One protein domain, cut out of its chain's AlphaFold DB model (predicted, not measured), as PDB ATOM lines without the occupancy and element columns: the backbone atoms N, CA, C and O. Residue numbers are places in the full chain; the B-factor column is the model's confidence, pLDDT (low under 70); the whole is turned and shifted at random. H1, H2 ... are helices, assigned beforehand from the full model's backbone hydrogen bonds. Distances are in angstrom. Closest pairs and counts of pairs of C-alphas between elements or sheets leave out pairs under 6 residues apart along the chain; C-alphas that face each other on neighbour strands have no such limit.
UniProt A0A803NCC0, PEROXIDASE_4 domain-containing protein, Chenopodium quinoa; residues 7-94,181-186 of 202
ATOM      1  N   ALA A   7     154.149 264.210 310.625       33.88
ATOM      2  CA  ALA A   7     154.065 262.762 310.431       33.88
ATOM      3  C   ALA A   7     153.193 262.338 309.227       33.88
ATOM      4  O   ALA A   7     153.422 261.269 308.667       33.88
ATOM      5  N   PHE A   8     152.225 263.159 308.793       31.83
ATOM      6  CA  PHE A   8     151.389 262.866 307.621       31.83
ATOM      7  C   PHE A   8     152.042 263.244 306.280       31.83
ATOM      8  O   PHE A   8     151.645 262.692 305.259       31.83
ATOM      9  N   GLU A   9     153.034 264.142 306.256       34.72
ATOM     10  CA  GLU A   9     153.663 264.622 305.009       34.72
ATOM     11  C   GLU A   9     154.902 263.814 304.592       34.72
ATOM     12  O   GLU A   9     155.209 263.743 303.402       34.72
ATOM     13  N   VAL A  10     155.591 263.154 305.534       38.16
ATOM     14  CA  VAL A  10     156.768 262.306 305.238       38.16
ATOM     15  C   VAL A  10     156.371 260.975 304.585       38.16
ATOM     16  O   VAL A  10     157.130 260.390 303.810       38.16
ATOM     17  N   MET A  11     155.142 260.512 304.815       42.59
ATOM     18  CA  MET A  11     154.552 259.431 304.035       42.59
ATOM     19  C   MET A  11     154.050 260.025 302.725       42.59
ATOM     20  O   MET A  11     152.935 260.537 302.669       42.59
ATOM     21  N   ASN A  12     154.893 259.983 301.685       36.22
ATOM     22  CA  ASN A  12     154.525 260.342 300.316       36.22
ATOM     23  C   ASN A  12     153.067 259.934 300.050       36.22
ATOM     24  O   ASN A  12     152.705 258.752 300.142       36.22
ATOM     25  N   LEU A  13     152.238 260.943 299.772       42.28
ATOM     26  CA  LEU A  13     150.787 260.859 299.657       42.28
ATOM     27  C   LEU A  13     150.330 259.702 298.761       42.28
ATOM     28  O   LEU A  13     149.223 259.214 298.936       42.28
ATOM     29  N   SER A  14     151.147 259.164 297.857       37.28
ATOM     30  CA  SER A  14     150.735 258.054 296.998       37.28
ATOM     31  C   SER A  14     150.448 256.724 297.711       37.28
ATOM     32  O   SER A  14     149.656 255.954 297.175       37.28
ATOM     33  N   MET A  15     151.060 256.420 298.867       39.06
ATOM     34  CA  MET A  15     150.833 255.127 299.550       39.06
ATOM     35  C   MET A  15     149.666 255.157 300.539       39.06
ATOM     36  O   MET A  15     148.905 254.198 300.586       39.06
ATOM     37  N   LEU A  16     149.478 256.252 301.286       43.41
ATOM     38  CA  LEU A  16     148.377 256.361 302.253       43.41
ATOM     39  C   LEU A  16     147.137 257.094 301.730       43.41
ATOM     40  O   LEU A  16     146.054 256.848 302.256       43.41
ATOM     41  N   SER A  17     147.244 257.963 300.713       41.75
ATOM     42  CA  SER A  17     146.045 258.598 300.125       41.75
ATOM     43  C   SER A  17     145.239 257.636 299.249       41.75
ATOM     44  O   SER A  17     144.059 257.874 299.016       41.75
ATOM     45  N   LYS A  18     145.859 256.536 298.798       42.34
ATOM     46  CA  LYS A  18     145.176 255.438 298.100       42.34
ATOM     47  C   LYS A  18     144.529 254.429 299.052       42.34
ATOM     48  O   LYS A  18     143.768 253.585 298.589       42.34
ATOM     49  N   GLN A  19     144.821 254.501 300.353       51.91
ATOM     50  CA  GLN A  19     144.230 253.610 301.344       51.91
ATOM     51  C   GLN A  19     142.917 254.216 301.843       51.91
ATOM     52  O   GLN A  19     142.890 255.308 302.417       51.91
ATOM     53  N   ASP A  20     141.814 253.504 301.635       54.25
ATOM     54  CA  ASP A  20     140.530 253.900 302.192       54.25
ATOM     55  C   ASP A  20     140.495 253.638 303.708       54.25
ATOM     56  O   ASP A  20     140.246 252.530 304.176       54.25
ATOM     57  N   TRP A  21     140.747 254.686 304.494       58.19
ATOM     58  CA  TRP A  21     140.706 254.660 305.961       58.19
ATOM     59  C   TRP A  21     139.292 254.586 306.553       58.19
ATOM     60  O   TRP A  21     139.140 254.639 307.778       58.19
ATOM     61  N   SER A  22     138.249 254.550 305.716       55.38
ATOM     62  CA  SER A  22     136.873 254.396 306.191       55.38
ATOM     63  C   SER A  22     136.564 252.965 306.646       55.38
ATOM     64  O   SER A  22     135.687 252.794 307.493       55.38
ATOM     65  N   ASN A  23     137.357 251.982 306.203       55.53
ATOM     66  CA  ASN A  23     137.291 250.595 306.649       55.53
ATOM     67  C   ASN A  23     138.682 250.122 307.102       55.53
ATOM     68  O   ASN A  23     139.596 249.996 306.289       55.53
ATOM     69  N   CYS A  24     138.865 249.828 308.393       60.78
ATOM     70  CA  CYS A  24     140.070 249.131 308.847       60.78
ATOM     71  C   CYS A  24     139.880 247.625 308.516       60.78
ATOM     72  O   CYS A  24     139.443 246.857 309.364       60.78
ATOM     73  N   VAL A  25     140.111 247.205 307.258       51.56
ATOM     74  CA  VAL A  25     139.774 245.852 306.716       51.56
ATOM     75  C   VAL A  25     140.685 244.722 307.239       51.56
ATOM     76  O   VAL A  25     140.918 243.716 306.583       51.56
ATOM     77  N   LEU A  26     141.234 244.852 308.438       51.59
ATOM     78  CA  LEU A  26     142.013 243.799 309.071       51.59
ATOM     79  C   LEU A  26     141.451 243.627 310.476       51.59
ATOM     80  O   LEU A  26     141.791 244.384 311.381       51.59
ATOM     81  N   GLU A  27     140.601 242.612 310.649       43.84
ATOM     82  CA  GLU A  27     139.925 242.240 311.908       43.84
ATOM     83  C   GLU A  27     140.879 241.995 313.103       43.84
ATOM     84  O   GLU A  27     140.431 241.738 314.217       43.84
ATOM     85  N   LEU A  28     142.197 242.107 312.906       49.06
ATOM     86  CA  LEU A  28     143.236 241.857 313.903       49.06
ATOM     87  C   LEU A  28     144.288 242.977 314.027       49.06
ATOM     88  O   LEU A  28     145.155 242.870 314.894       49.06
ATOM     89  N   SER A  29     144.245 244.044 313.213       55.94
ATOM     90  CA  SER A  29     145.275 245.096 313.241       55.94
ATOM     91  C   SER A  29     144.736 246.434 313.728       55.94
ATOM     92  O   SER A  29     143.766 246.971 313.199       55.94
ATOM     93  N   LEU A  30     145.420 246.981 314.721       68.94
ATOM     94  CA  LEU A  30     145.107 248.241 315.376       68.94
ATOM     95  C   LEU A  30     145.670 249.404 314.557       68.94
ATOM     96  O   LEU A  30     146.747 249.281 313.969       68.94
ATOM     97  N   VAL A  31     144.969 250.539 314.526       79.69
ATOM     98  CA  VAL A  31     145.404 251.742 313.787       79.69
ATOM     99  C   VAL A  31     146.803 252.159 314.233       79.69
ATOM    100  O   VAL A  31     147.640 252.529 313.409       79.69
ATOM    101  N   ALA A  32     147.074 252.025 315.532       84.00
ATOM    102  CA  ALA A  32     148.385 252.278 316.108       84.00
ATOM    103  C   ALA A  32     149.500 251.420 315.475       84.00
ATOM    104  O   ALA A  32     150.548 251.958 315.118       84.00
ATOM    105  N   ASP A  33     149.291 250.116 315.277       86.44
ATOM    106  CA  ASP A  33     150.297 249.250 314.648       86.44
ATOM    107  C   ASP A  33     150.437 249.510 313.146       86.44
ATOM    108  O   ASP A  33     151.558 249.511 312.633       86.44
ATOM    109  N   ILE A  34     149.331 249.793 312.448       83.06
ATOM    110  CA  ILE A  34     149.363 250.146 311.021       83.06
ATOM    111  C   ILE A  34     150.273 251.358 310.796       83.06
ATOM    112  O   ILE A  34     151.112 251.324 309.898       83.06
ATOM    113  N   ILE A  35     150.150 252.406 311.617       84.69
ATOM    114  CA  ILE A  35     150.959 253.625 311.481       84.69
ATOM    115  C   ILE A  35     152.450 253.317 311.645       84.69
ATOM    116  O   ILE A  35     153.258 253.762 310.829       84.69
ATOM    117  N   VAL A  36     152.839 252.535 312.655       89.06
ATOM    118  CA  VAL A  36     154.262 252.245 312.902       89.06
ATOM    119  C   VAL A  36     154.837 251.334 311.810       89.06
ATOM    120  O   VAL A  36     155.945 251.573 311.322       89.06
ATOM    121  N   VAL A  37     154.071 250.339 311.351       89.38
ATOM    122  CA  VAL A  37     154.470 249.459 310.239       89.38
ATOM    123  C   VAL A  37     154.594 250.237 308.927       89.38
ATOM    124  O   VAL A  37     155.589 250.076 308.218       89.38
ATOM    125  N   ALA A  38     153.631 251.109 308.615       87.62
ATOM    126  CA  ALA A  38     153.677 251.970 307.437       87.62
ATOM    127  C   ALA A  38     154.868 252.935 307.491       87.62
ATOM    128  O   ALA A  38     155.569 253.102 306.496       87.62
ATOM    129  N   THR A  39     155.156 253.499 308.667       89.25
ATOM    130  CA  THR A  39     156.312 254.381 308.870       89.25
ATOM    131  C   THR A  39     157.627 253.661 308.565       89.25
ATOM    132  O   THR A  39     158.455 254.195 307.834       89.25
ATOM    133  N   ARG A  40     157.808 252.417 309.031       91.50
ATOM    134  CA  ARG A  40     158.993 251.606 308.688       91.50
ATOM    135  C   ARG A  40     159.129 251.401 307.179       91.50
ATOM    136  O   ARG A  40     160.230 251.505 306.643       91.50
ATOM    137  N   VAL A  41     158.024 251.111 306.489       89.12
ATOM    138  CA  VAL A  41     158.031 250.964 305.023       89.12
ATOM    139  C   VAL A  41     158.422 252.280 304.349       89.12
ATOM    140  O   VAL A  41     159.242 252.266 303.435       89.12
ATOM    141  N   ALA A  42     157.909 253.417 304.825       87.75
ATOM    142  CA  ALA A  42     158.278 254.729 304.302       87.75
ATOM    143  C   ALA A  42     159.775 255.033 304.492       87.75
ATOM    144  O   ALA A  42     160.415 255.494 303.550       87.75
ATOM    145  N   VAL A  43     160.354 254.707 305.654       88.69
ATOM    146  CA  VAL A  43     161.801 254.855 305.901       88.69
ATOM    147  C   VAL A  43     162.614 254.009 304.920       88.69
ATOM    148  O   VAL A  43     163.556 254.518 304.319       88.69
ATOM    149  N   ALA A  44     162.230 252.749 304.701       88.50
ATOM    150  CA  ALA A  44     162.921 251.871 303.755       88.50
ATOM    151  C   ALA A  44     162.842 252.390 302.306       88.50
ATOM    152  O   ALA A  44     163.837 252.390 301.586       88.50
ATOM    153  N   LEU A  45     161.675 252.892 301.882       88.44
ATOM    154  CA  LEU A  45     161.500 253.505 300.558       88.44
ATOM    155  C   LEU A  45     162.275 254.819 300.404       88.44
ATOM    156  O   LEU A  45     162.690 255.164 299.300       88.44
ATOM    157  N   ALA A  46     162.509 255.525 301.508       86.38
ATOM    158  CA  ALA A  46     163.384 256.689 301.580       86.38
ATOM    159  C   ALA A  46     164.880 256.321 301.683       86.38
ATOM    160  O   ALA A  46     165.689 257.188 301.999       86.38
ATOM    161  N   GLN A  47     165.254 255.064 301.397       88.25
ATOM    162  CA  GLN A  47     166.629 254.537 301.452       88.25
ATOM    163  C   GLN A  47     167.228 254.464 302.868       88.25
ATOM    164  O   GLN A  47     168.441 254.355 303.033       88.25
ATOM    165  N   GLY A  48     166.390 254.504 303.904       89.06
ATOM    166  CA  GLY A  48     166.801 254.190 305.269       89.06
ATOM    167  C   GLY A  48     166.949 252.683 305.496       89.06
ATOM    168  O   GLY A  48     166.425 251.859 304.744       89.06
ATOM    169  N   ASN A  49     167.635 252.311 306.578       91.69
ATOM    170  CA  ASN A  49     167.784 250.905 306.948       91.69
ATOM    171  C   ASN A  49     166.452 250.318 307.422       91.69
ATOM    172  O   ASN A  49     165.677 250.962 308.133       91.69
ATOM    173  N   TRP A  50     166.213 249.056 307.071       92.38
ATOM    174  CA  TRP A  50     165.102 248.300 307.630       92.38
ATOM    175  C   TRP A  50     165.341 248.032 309.119       92.38
ATOM    176  O   TRP A  50     166.421 247.598 309.515       92.38
ATOM    177  N   TYR A  51     164.315 248.243 309.939       93.81
ATOM    178  CA  TYR A  51     164.339 247.950 311.370       93.81
ATOM    179  C   TYR A  51     163.092 247.163 311.777       93.81
ATOM    180  O   TYR A  51     162.027 247.278 311.165       93.81
ATOM    181  N   ILE A  52     163.228 246.325 312.806       92.75
ATOM    182  CA  ILE A  52     162.100 245.560 313.340       92.75
ATOM    183  C   ILE A  52     161.179 246.505 314.106       92.75
ATOM    184  O   ILE A  52     161.635 247.311 314.907       92.75
ATOM    185  N   VAL A  53     159.881 246.393 313.841       90.81
ATOM    186  CA  VAL A  53     158.825 247.122 314.548       90.81
ATOM    187  C   VAL A  53     158.126 246.132 315.463       90.81
ATOM    188  O   VAL A  53     157.607 245.128 314.976       90.81
ATOM    189  N   GLU A  54     158.090 246.407 316.765       91.56
ATOM    190  CA  GLU A  54     157.218 245.662 317.673       91.56
ATOM    191  C   GLU A  54     155.761 245.969 317.343       91.56
ATOM    192  O   GLU A  54     155.438 247.115 317.043       91.56
ATOM    193  N   THR A  55     154.879 244.977 317.419       89.25
ATOM    194  CA  THR A  55     153.427 245.128 317.231       89.25
ATOM    195  C   THR A  55     152.677 244.721 318.501       89.25
ATOM    196  O   THR A  55     153.262 244.147 319.418       89.25
ATOM    197  N   GLY A  56     151.376 244.994 318.557       88.31
ATOM    198  CA  GLY A  56     150.490 244.719 319.689       88.31
ATOM    199  C   GLY A  56     149.871 245.973 320.318       88.31
ATOM    200  O   GLY A  56     149.237 245.865 321.369       88.31
ATOM    201  N   ARG A  57     150.044 247.158 319.714       89.44
ATOM    202  CA  ARG A  57     149.534 248.432 320.255       89.44
ATOM    203  C   ARG A  57     148.032 248.534 320.084       89.44
ATOM    204  O   ARG A  57     147.562 248.447 318.962       89.44
ATOM    205  N   LYS A  58     147.286 248.814 321.151       87.75
ATOM    206  CA  LYS A  58     145.844 249.098 321.121       87.75
ATOM    207  C   LYS A  58     145.560 250.564 320.786       87.75
ATOM    208  O   LYS A  58     146.412 251.429 320.988       87.75
ATOM    209  N   ASP A  59     144.361 250.844 320.274       85.81
ATOM    210  CA  ASP A  59     143.975 252.199 319.883       85.81
ATOM    211  C   ASP A  59     143.606 253.048 321.111       85.81
ATOM    212  O   ASP A  59     143.150 252.546 322.136       85.81
ATOM    213  N   GLY A  60     143.778 254.366 321.013       86.88
ATOM    214  CA  GLY A  60     143.294 255.291 322.038       86.88
ATOM    215  C   GLY A  60     141.772 255.464 321.994       86.88
ATOM    216  O   GLY A  60     141.149 255.352 320.936       86.88
ATOM    217  N   TYR A  61     141.166 255.813 323.130       85.44
ATOM    218  CA  TYR A  61     139.749 256.211 323.199       85.44
ATOM    219  C   TYR A  61     139.535 257.708 322.962       85.44
ATOM    220  O   TYR A  61     138.456 258.126 322.558       85.44
ATOM    221  N   PHE A  62     140.548 258.531 323.215       87.69
ATOM    222  CA  PHE A  62     140.413 259.983 323.206       87.69
ATOM    223  C   PHE A  62     141.470 260.611 322.307       87.69
ATOM    224  O   PHE A  62     142.565 260.079 322.140       87.69
ATOM    225  N   SER A  63     141.117 261.749 321.719       87.31
ATOM    226  CA  SER A  63     142.022 262.609 320.967       87.31
ATOM    227  C   SER A  63     141.846 264.023 321.495       87.31
ATOM    228  O   SER A  63     140.721 264.521 321.539       87.31
ATOM    229  N   SER A  64     142.938 264.668 321.899       91.44
ATOM    230  CA  SER A  64     142.915 265.998 322.508       91.44
ATOM    231  C   SER A  64     143.840 266.944 321.755       91.44
ATOM    232  O   SER A  64     145.049 266.725 321.682       91.44
ATOM    233  N   ILE A  65     143.275 268.025 321.207       91.06
ATOM    234  CA  ILE A  65     144.065 269.059 320.530       91.06
ATOM    235  C   ILE A  65     144.985 269.784 321.512       91.06
ATOM    236  O   ILE A  65     146.148 270.005 321.204       91.06
ATOM    237  N   THR A  66     144.509 270.062 322.726       94.25
ATOM    238  CA  THR A  66     145.310 270.696 323.779       94.25
ATOM    239  C   THR A  66     146.487 269.817 324.184       94.25
ATOM    240  O   THR A  66     147.588 270.311 324.417       94.25
ATOM    241  N   GLU A  67     146.283 268.498 324.243       92.06
ATOM    242  CA  GLU A  67     147.382 267.568 324.486       92.06
ATOM    243  C   GLU A  67     148.379 267.570 323.321       92.06
ATOM    244  O   GLU A  67     149.583 267.604 323.564       92.06
ATOM    245  N   ALA A  68     147.905 267.599 322.074       90.00
ATOM    246  CA  ALA A  68     148.775 267.677 320.904       90.00
ATOM    247  C   ALA A  68     149.612 268.969 320.893       90.00
ATOM    248  O   ALA A  68     150.830 268.902 320.765       90.00
ATOM    249  N   GLU A  69     148.994 270.132 321.097       90.00
ATOM    250  CA  GLU A  69     149.680 271.434 321.130       90.00
ATOM    251  C   GLU A  69     150.712 271.520 322.263       90.00
ATOM    252  O   GLU A  69     151.771 272.120 322.100       90.00
ATOM    253  N   LYS A  70     150.447 270.868 323.401       90.56
ATOM    254  CA  LYS A  70     151.390 270.804 324.524       90.56
ATOM    255  C   LYS A  70     152.578 269.874 324.259       90.56
ATOM    256  O   LYS A  70     153.660 270.104 324.797       90.56
ATOM    257  N   ASN A  71     152.372 268.795 323.506       90.62
ATOM    258  CA  ASN A  71     153.355 267.720 323.357       90.62
ATOM    259  C   ASN A  71     154.097 267.722 322.011       90.62
ATOM    260  O   ASN A  71     155.048 266.954 321.863       90.62
ATOM    261  N   LEU A  72     153.702 268.559 321.047       91.94
ATOM    262  CA  LEU A  72     154.388 268.693 319.763       91.94
ATOM    263  C   LEU A  72     155.323 269.912 319.765       91.94
ATOM    264  O   LEU A  72     154.883 271.019 320.081       91.94
ATOM    265  N   PRO A  73     156.610 269.747 319.405       92.06
ATOM    266  CA  PRO A  73     157.547 270.863 319.385       92.06
ATOM    267  C   PRO A  73     157.204 271.851 318.254       92.06
ATOM    268  O   PRO A  73     157.056 271.429 317.103       92.06
ATOM    269  N   PRO A  74     157.131 273.168 318.522       90.75
ATOM    270  CA  PRO A  74     157.094 274.163 317.458       90.75
ATOM    271  C   PRO A  74     158.462 274.259 316.757       90.75
ATOM    272  O   PRO A  74     159.490 273.961 317.368       90.75
ATOM    273  N   PRO A  75     158.523 274.759 315.509       88.12
ATOM    274  CA  PRO A  75     159.783 274.896 314.766       88.12
ATOM    275  C   PRO A  75     160.799 275.852 315.418       88.12
ATOM    276  O   PRO A  75     161.985 275.793 315.097       88.12
ATOM    277  N   THR A  76     160.331 276.721 316.319       90.31
ATOM    278  CA  THR A  76     161.102 277.733 317.058       90.31
ATOM    279  C   THR A  76     161.511 277.279 318.465       90.31
ATOM    280  O   THR A  76     162.041 278.072 319.243       90.31
ATOM    281  N   ILE A  77     161.246 276.018 318.835       93.88
ATOM    282  CA  ILE A  77     161.639 275.475 320.141       93.88
ATOM    283  C   ILE A  77     163.157 275.621 320.358       93.88
ATOM    284  O   ILE A  77     163.949 275.477 319.431       93.88
ATOM    285  N   SER A  78     163.589 275.898 321.592       96.12
ATOM    286  CA  SER A  78     165.019 275.868 321.928       96.12
ATOM    287  C   SER A  78     165.519 274.429 322.065       96.12
ATOM    288  O   SER A  78     164.761 273.545 322.462       96.12
ATOM    289  N   VAL A  79     166.810 274.186 321.813       97.19
ATOM    290  CA  VAL A  79     167.399 272.837 321.913       97.19
ATOM    291  C   VAL A  79     167.194 272.237 323.307       97.19
ATOM    292  O   VAL A  79     166.715 271.113 323.420       97.19
ATOM    293  N   SER A  80     167.434 272.997 324.380       98.19
ATOM    294  CA  SER A  80     167.210 272.502 325.747       98.19
ATOM    295  C   SER A  80     165.739 272.176 326.035       98.19
ATOM    296  O   SER A  80     165.459 271.220 326.756       98.19
ATOM    297  N   ASN A  81     164.789 272.947 325.490       97.88
ATOM    298  CA  ASN A  81     163.362 272.630 325.615       97.88
ATOM    299  C   ASN A  81     162.996 271.377 324.814       97.88
ATOM    300  O   ASN A  81     162.234 270.556 325.315       97.88
ATOM    301  N   ALA A  82     163.547 271.208 323.611       97.38
ATOM    302  CA  ALA A  82     163.314 270.023 322.793       97.38
ATOM    303  C   ALA A  82     163.861 268.760 323.471       97.38
ATOM    304  O   ALA A  82     163.133 267.780 323.602       97.38
ATOM    305  N   ILE A  83     165.084 268.815 324.008       98.25
ATOM    306  CA  ILE A  83     165.673 267.719 324.788       98.25
ATOM    307  C   ILE A  83     164.790 267.373 325.992       98.25
ATOM    308  O   ILE A  83     164.514 266.201 326.224       98.25
ATOM    309  N   ARG A  84     164.294 268.370 326.740       98.19
ATOM    310  CA  ARG A  84     163.366 268.124 327.859       98.19
ATOM    311  C   ARG A  84     162.044 267.511 327.406       98.19
ATOM    312  O   ARG A  84     161.544 266.606 328.068       98.19
ATOM    313  N   LEU A  85     161.479 267.995 326.302       97.19
ATOM    314  CA  LEU A  85     160.224 267.486 325.761       97.19
ATOM    315  C   LEU A  85     160.364 266.018 325.342       97.19
ATOM    316  O   LEU A  85     159.567 265.189 325.772       97.19
ATOM    317  N   PHE A  86     161.405 265.678 324.583       97.62
ATOM    318  CA  PHE A  86     161.704 264.297 324.196       97.62
ATOM    319  C   PHE A  86     162.042 263.434 325.422       97.62
ATOM    320  O   PHE A  86     161.506 262.336 325.569       97.62
ATOM    321  N   GLY A  87     162.809 263.973 326.372       98.06
ATOM    322  CA  GLY A  87     163.109 263.325 327.651       98.06
ATOM    323  C   GLY A  87     161.863 262.992 328.470       98.06
ATOM    324  O   GLY A  87     161.778 261.909 329.040       98.06
ATOM    325  N   SER A  88     160.838 263.852 328.453       97.25
ATOM    326  CA  SER A  88     159.543 263.578 329.103       97.25
ATOM    327  C   SER A  88     158.786 262.388 328.495       97.25
ATOM    328  O   SER A  88     157.846 261.875 329.098       97.25
ATOM    329  N   LYS A  89     159.198 261.943 327.303       96.44
ATOM    330  CA  LYS A  89     158.693 260.756 326.602       96.44
ATOM    331  C   LYS A  89     159.638 259.557 326.711       96.44
ATOM    332  O   LYS A  89     159.404 258.549 326.059       96.44
ATOM    333  N   GLY A  90     160.690 259.656 327.525       97.38
ATOM    334  CA  GLY A  90     161.705 258.613 327.672       97.38
ATOM    335  C   GLY A  90     162.707 258.547 326.517       97.38
ATOM    336  O   GLY A  90     163.415 257.553 326.399       97.38
ATOM    337  N   LEU A  91     162.775 259.578 325.668       98.00
ATOM    338  CA  LEU A  91     163.718 259.655 324.551       98.00
ATOM    339  C   LEU A  91     164.963 260.445 324.960       98.00
ATOM    340  O   LEU A  91     164.872 261.511 325.573       98.00
ATOM    341  N   SER A  92     166.140 259.936 324.612       97.94
ATOM    342  CA  SER A  92     167.409 260.600 324.907       97.94
ATOM    343  C   SER A  92     167.634 261.836 324.027       97.94
ATOM    344  O   SER A  92     167.001 262.019 322.985       97.94
ATOM    345  N   ALA A  93     168.609 262.674 324.394       97.06
ATOM    346  CA  ALA A  93     169.059 263.763 323.524       97.06
ATOM    347  C   ALA A  93     169.583 263.247 322.167       97.06
ATOM    348  O   ALA A  93     169.447 263.930 321.154       97.06
ATOM    349  N   ASN A  94     170.149 262.033 322.133       97.38
ATOM    350  CA  ASN A  94     170.590 261.390 320.896       97.38
ATOM    351  C   ASN A  94     169.395 260.968 320.028       97.38
ATOM    352  O   ASN A  94     169.406 261.235 318.830       97.38
ATOM    353  N   ILE A 181     162.506 252.861 316.722       96.75
ATOM    354  CA  ILE A 181     162.029 251.823 317.653       96.75
ATOM    355  C   ILE A 181     161.683 252.447 319.010       96.75
ATOM    356  O   ILE A 181     160.588 252.232 319.531       96.75
ATOM    357  N   ASN A 182     162.579 253.272 319.562       97.38
ATOM    358  CA  ASN A 182     162.345 253.964 320.831       97.38
ATOM    359  C   ASN A 182     161.109 254.871 320.761       97.38
ATOM    360  O   ASN A 182     160.255 254.819 321.647       97.38
ATOM    361  N   LEU A 183     160.959 255.637 319.676       96.38
ATOM    362  CA  LEU A 183     159.777 256.466 319.434       96.38
ATOM    363  C   LEU A 183     158.496 255.624 319.364       96.38
ATOM    364  O   LEU A 183     157.483 255.994 319.953       96.38
ATOM    365  N   GLY A 184     158.545 254.466 318.704       94.25
ATOM    366  CA  GLY A 184     157.418 253.540 318.604       94.25
ATOM    367  C   GLY A 184     156.954 252.962 319.947       94.25
ATOM    368  O   GLY A 184     155.853 252.411 320.015       94.25
ATOM    369  N   ARG A 185     157.752 253.065 321.014       95.00
ATOM    370  CA  ARG A 185     157.406 252.595 322.368       95.00
ATOM    371  C   ARG A 185     156.778 253.686 323.244       95.00
ATOM    372  O   ARG A 185     156.289 253.385 324.331       95.00
ATOM    373  N   VAL A 186     156.754 254.937 322.786       94.56
ATOM    374  CA  VAL A 186     156.202 256.063 323.550       94.56
ATOM    375  C   VAL A 186     154.687 255.924 323.697       94.56
ATOM    376  O   VAL A 186     153.963 255.865 322.708       94.56
TER     377      VAL A 186
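Overview. This is residues 7 to 94 and 181 to 186 of the 202 residues of the protein "PEROXIDASE_4 domain-containing protein" of Chenopodium quinoa (UniProt A0A803NCC0). Five short helical pieces are strung on long loops in an open arrangement. The longest helix, H2, has the loop after it, residues 46 to 64, folded back along it; H1 is near H2, H5 is close to H2 but apart from H1, H3 and H4 follow farther along the chain with H4 apart from H2, and residues 61 to 69, of which 65 to 69 belong to H3, stick out. The printed part has 94 residues with five named helices, in the order H1 H2 H3 H4 H5, and no named strand; the class is all helix, though under half of the residues, 39 of 94, are in named elements. The whole is only just loose, close to compact, with a radius of gyration of the C-alphas of 15.2 A, and it spans 42 by 34 by 25 A.

Arrangement. Start at the first printed residue and go on to H1, residues 13 to 16; it is near H2, residues 31 to 45, with 5 pairs of C-alphas within 10 A and no pair within 8 A. Go on to H3, residues 65 to 71, and to H4, residues 79 to 87: they are close but not clearly touching, and their closest C-alphas are those of Asn 71 and Leu 85, 7.3 A apart. H3 and H4 run opposite ways at a steep tilt of 69.5 degrees, only just short of about perpendicular. Past the cut, look at H5, residues 181 to 184; it is close to H2 but not clearly touching, and the closest C-alphas are those of Val 36 and Gly 184, 6.6 A apart. H2 and H4 are apart, and so are H3 and H5. In H2, H3 and H4 every O i to N i+4 pair is within hydrogen-bond range; H1 and H5 are too short for such a pair, and their single O i to N i+3 pair is within range in H5 but not in H1.

Along the chain. Find C-alpha 13 at (150.787, 260.859, 299.657), where H1 begins. H2 begins at C-alpha 31, (145.404, 251.742, 313.787), and runs 20.9 A to C-alpha 45. H3 is 9.8 A long and H4 11.9 A. H5 ends at C-alpha 184, (157.418, 253.540, 318.604).

Size, cuts and confidence. The C-alphas of Glu 27 and Ser 78, the two farthest apart, are 43.1 A apart. Residues 95 to 180 are not printed, and C-alphas 94 and 181 are 13.2 A apart across that cut. The links H1 to H2, 14 residues, and H2 to H3, 19 residues, are long; H3 to H4 is short. The mean pLDDT of the printed part is 80.2, and residues 7 to 30 are under 70.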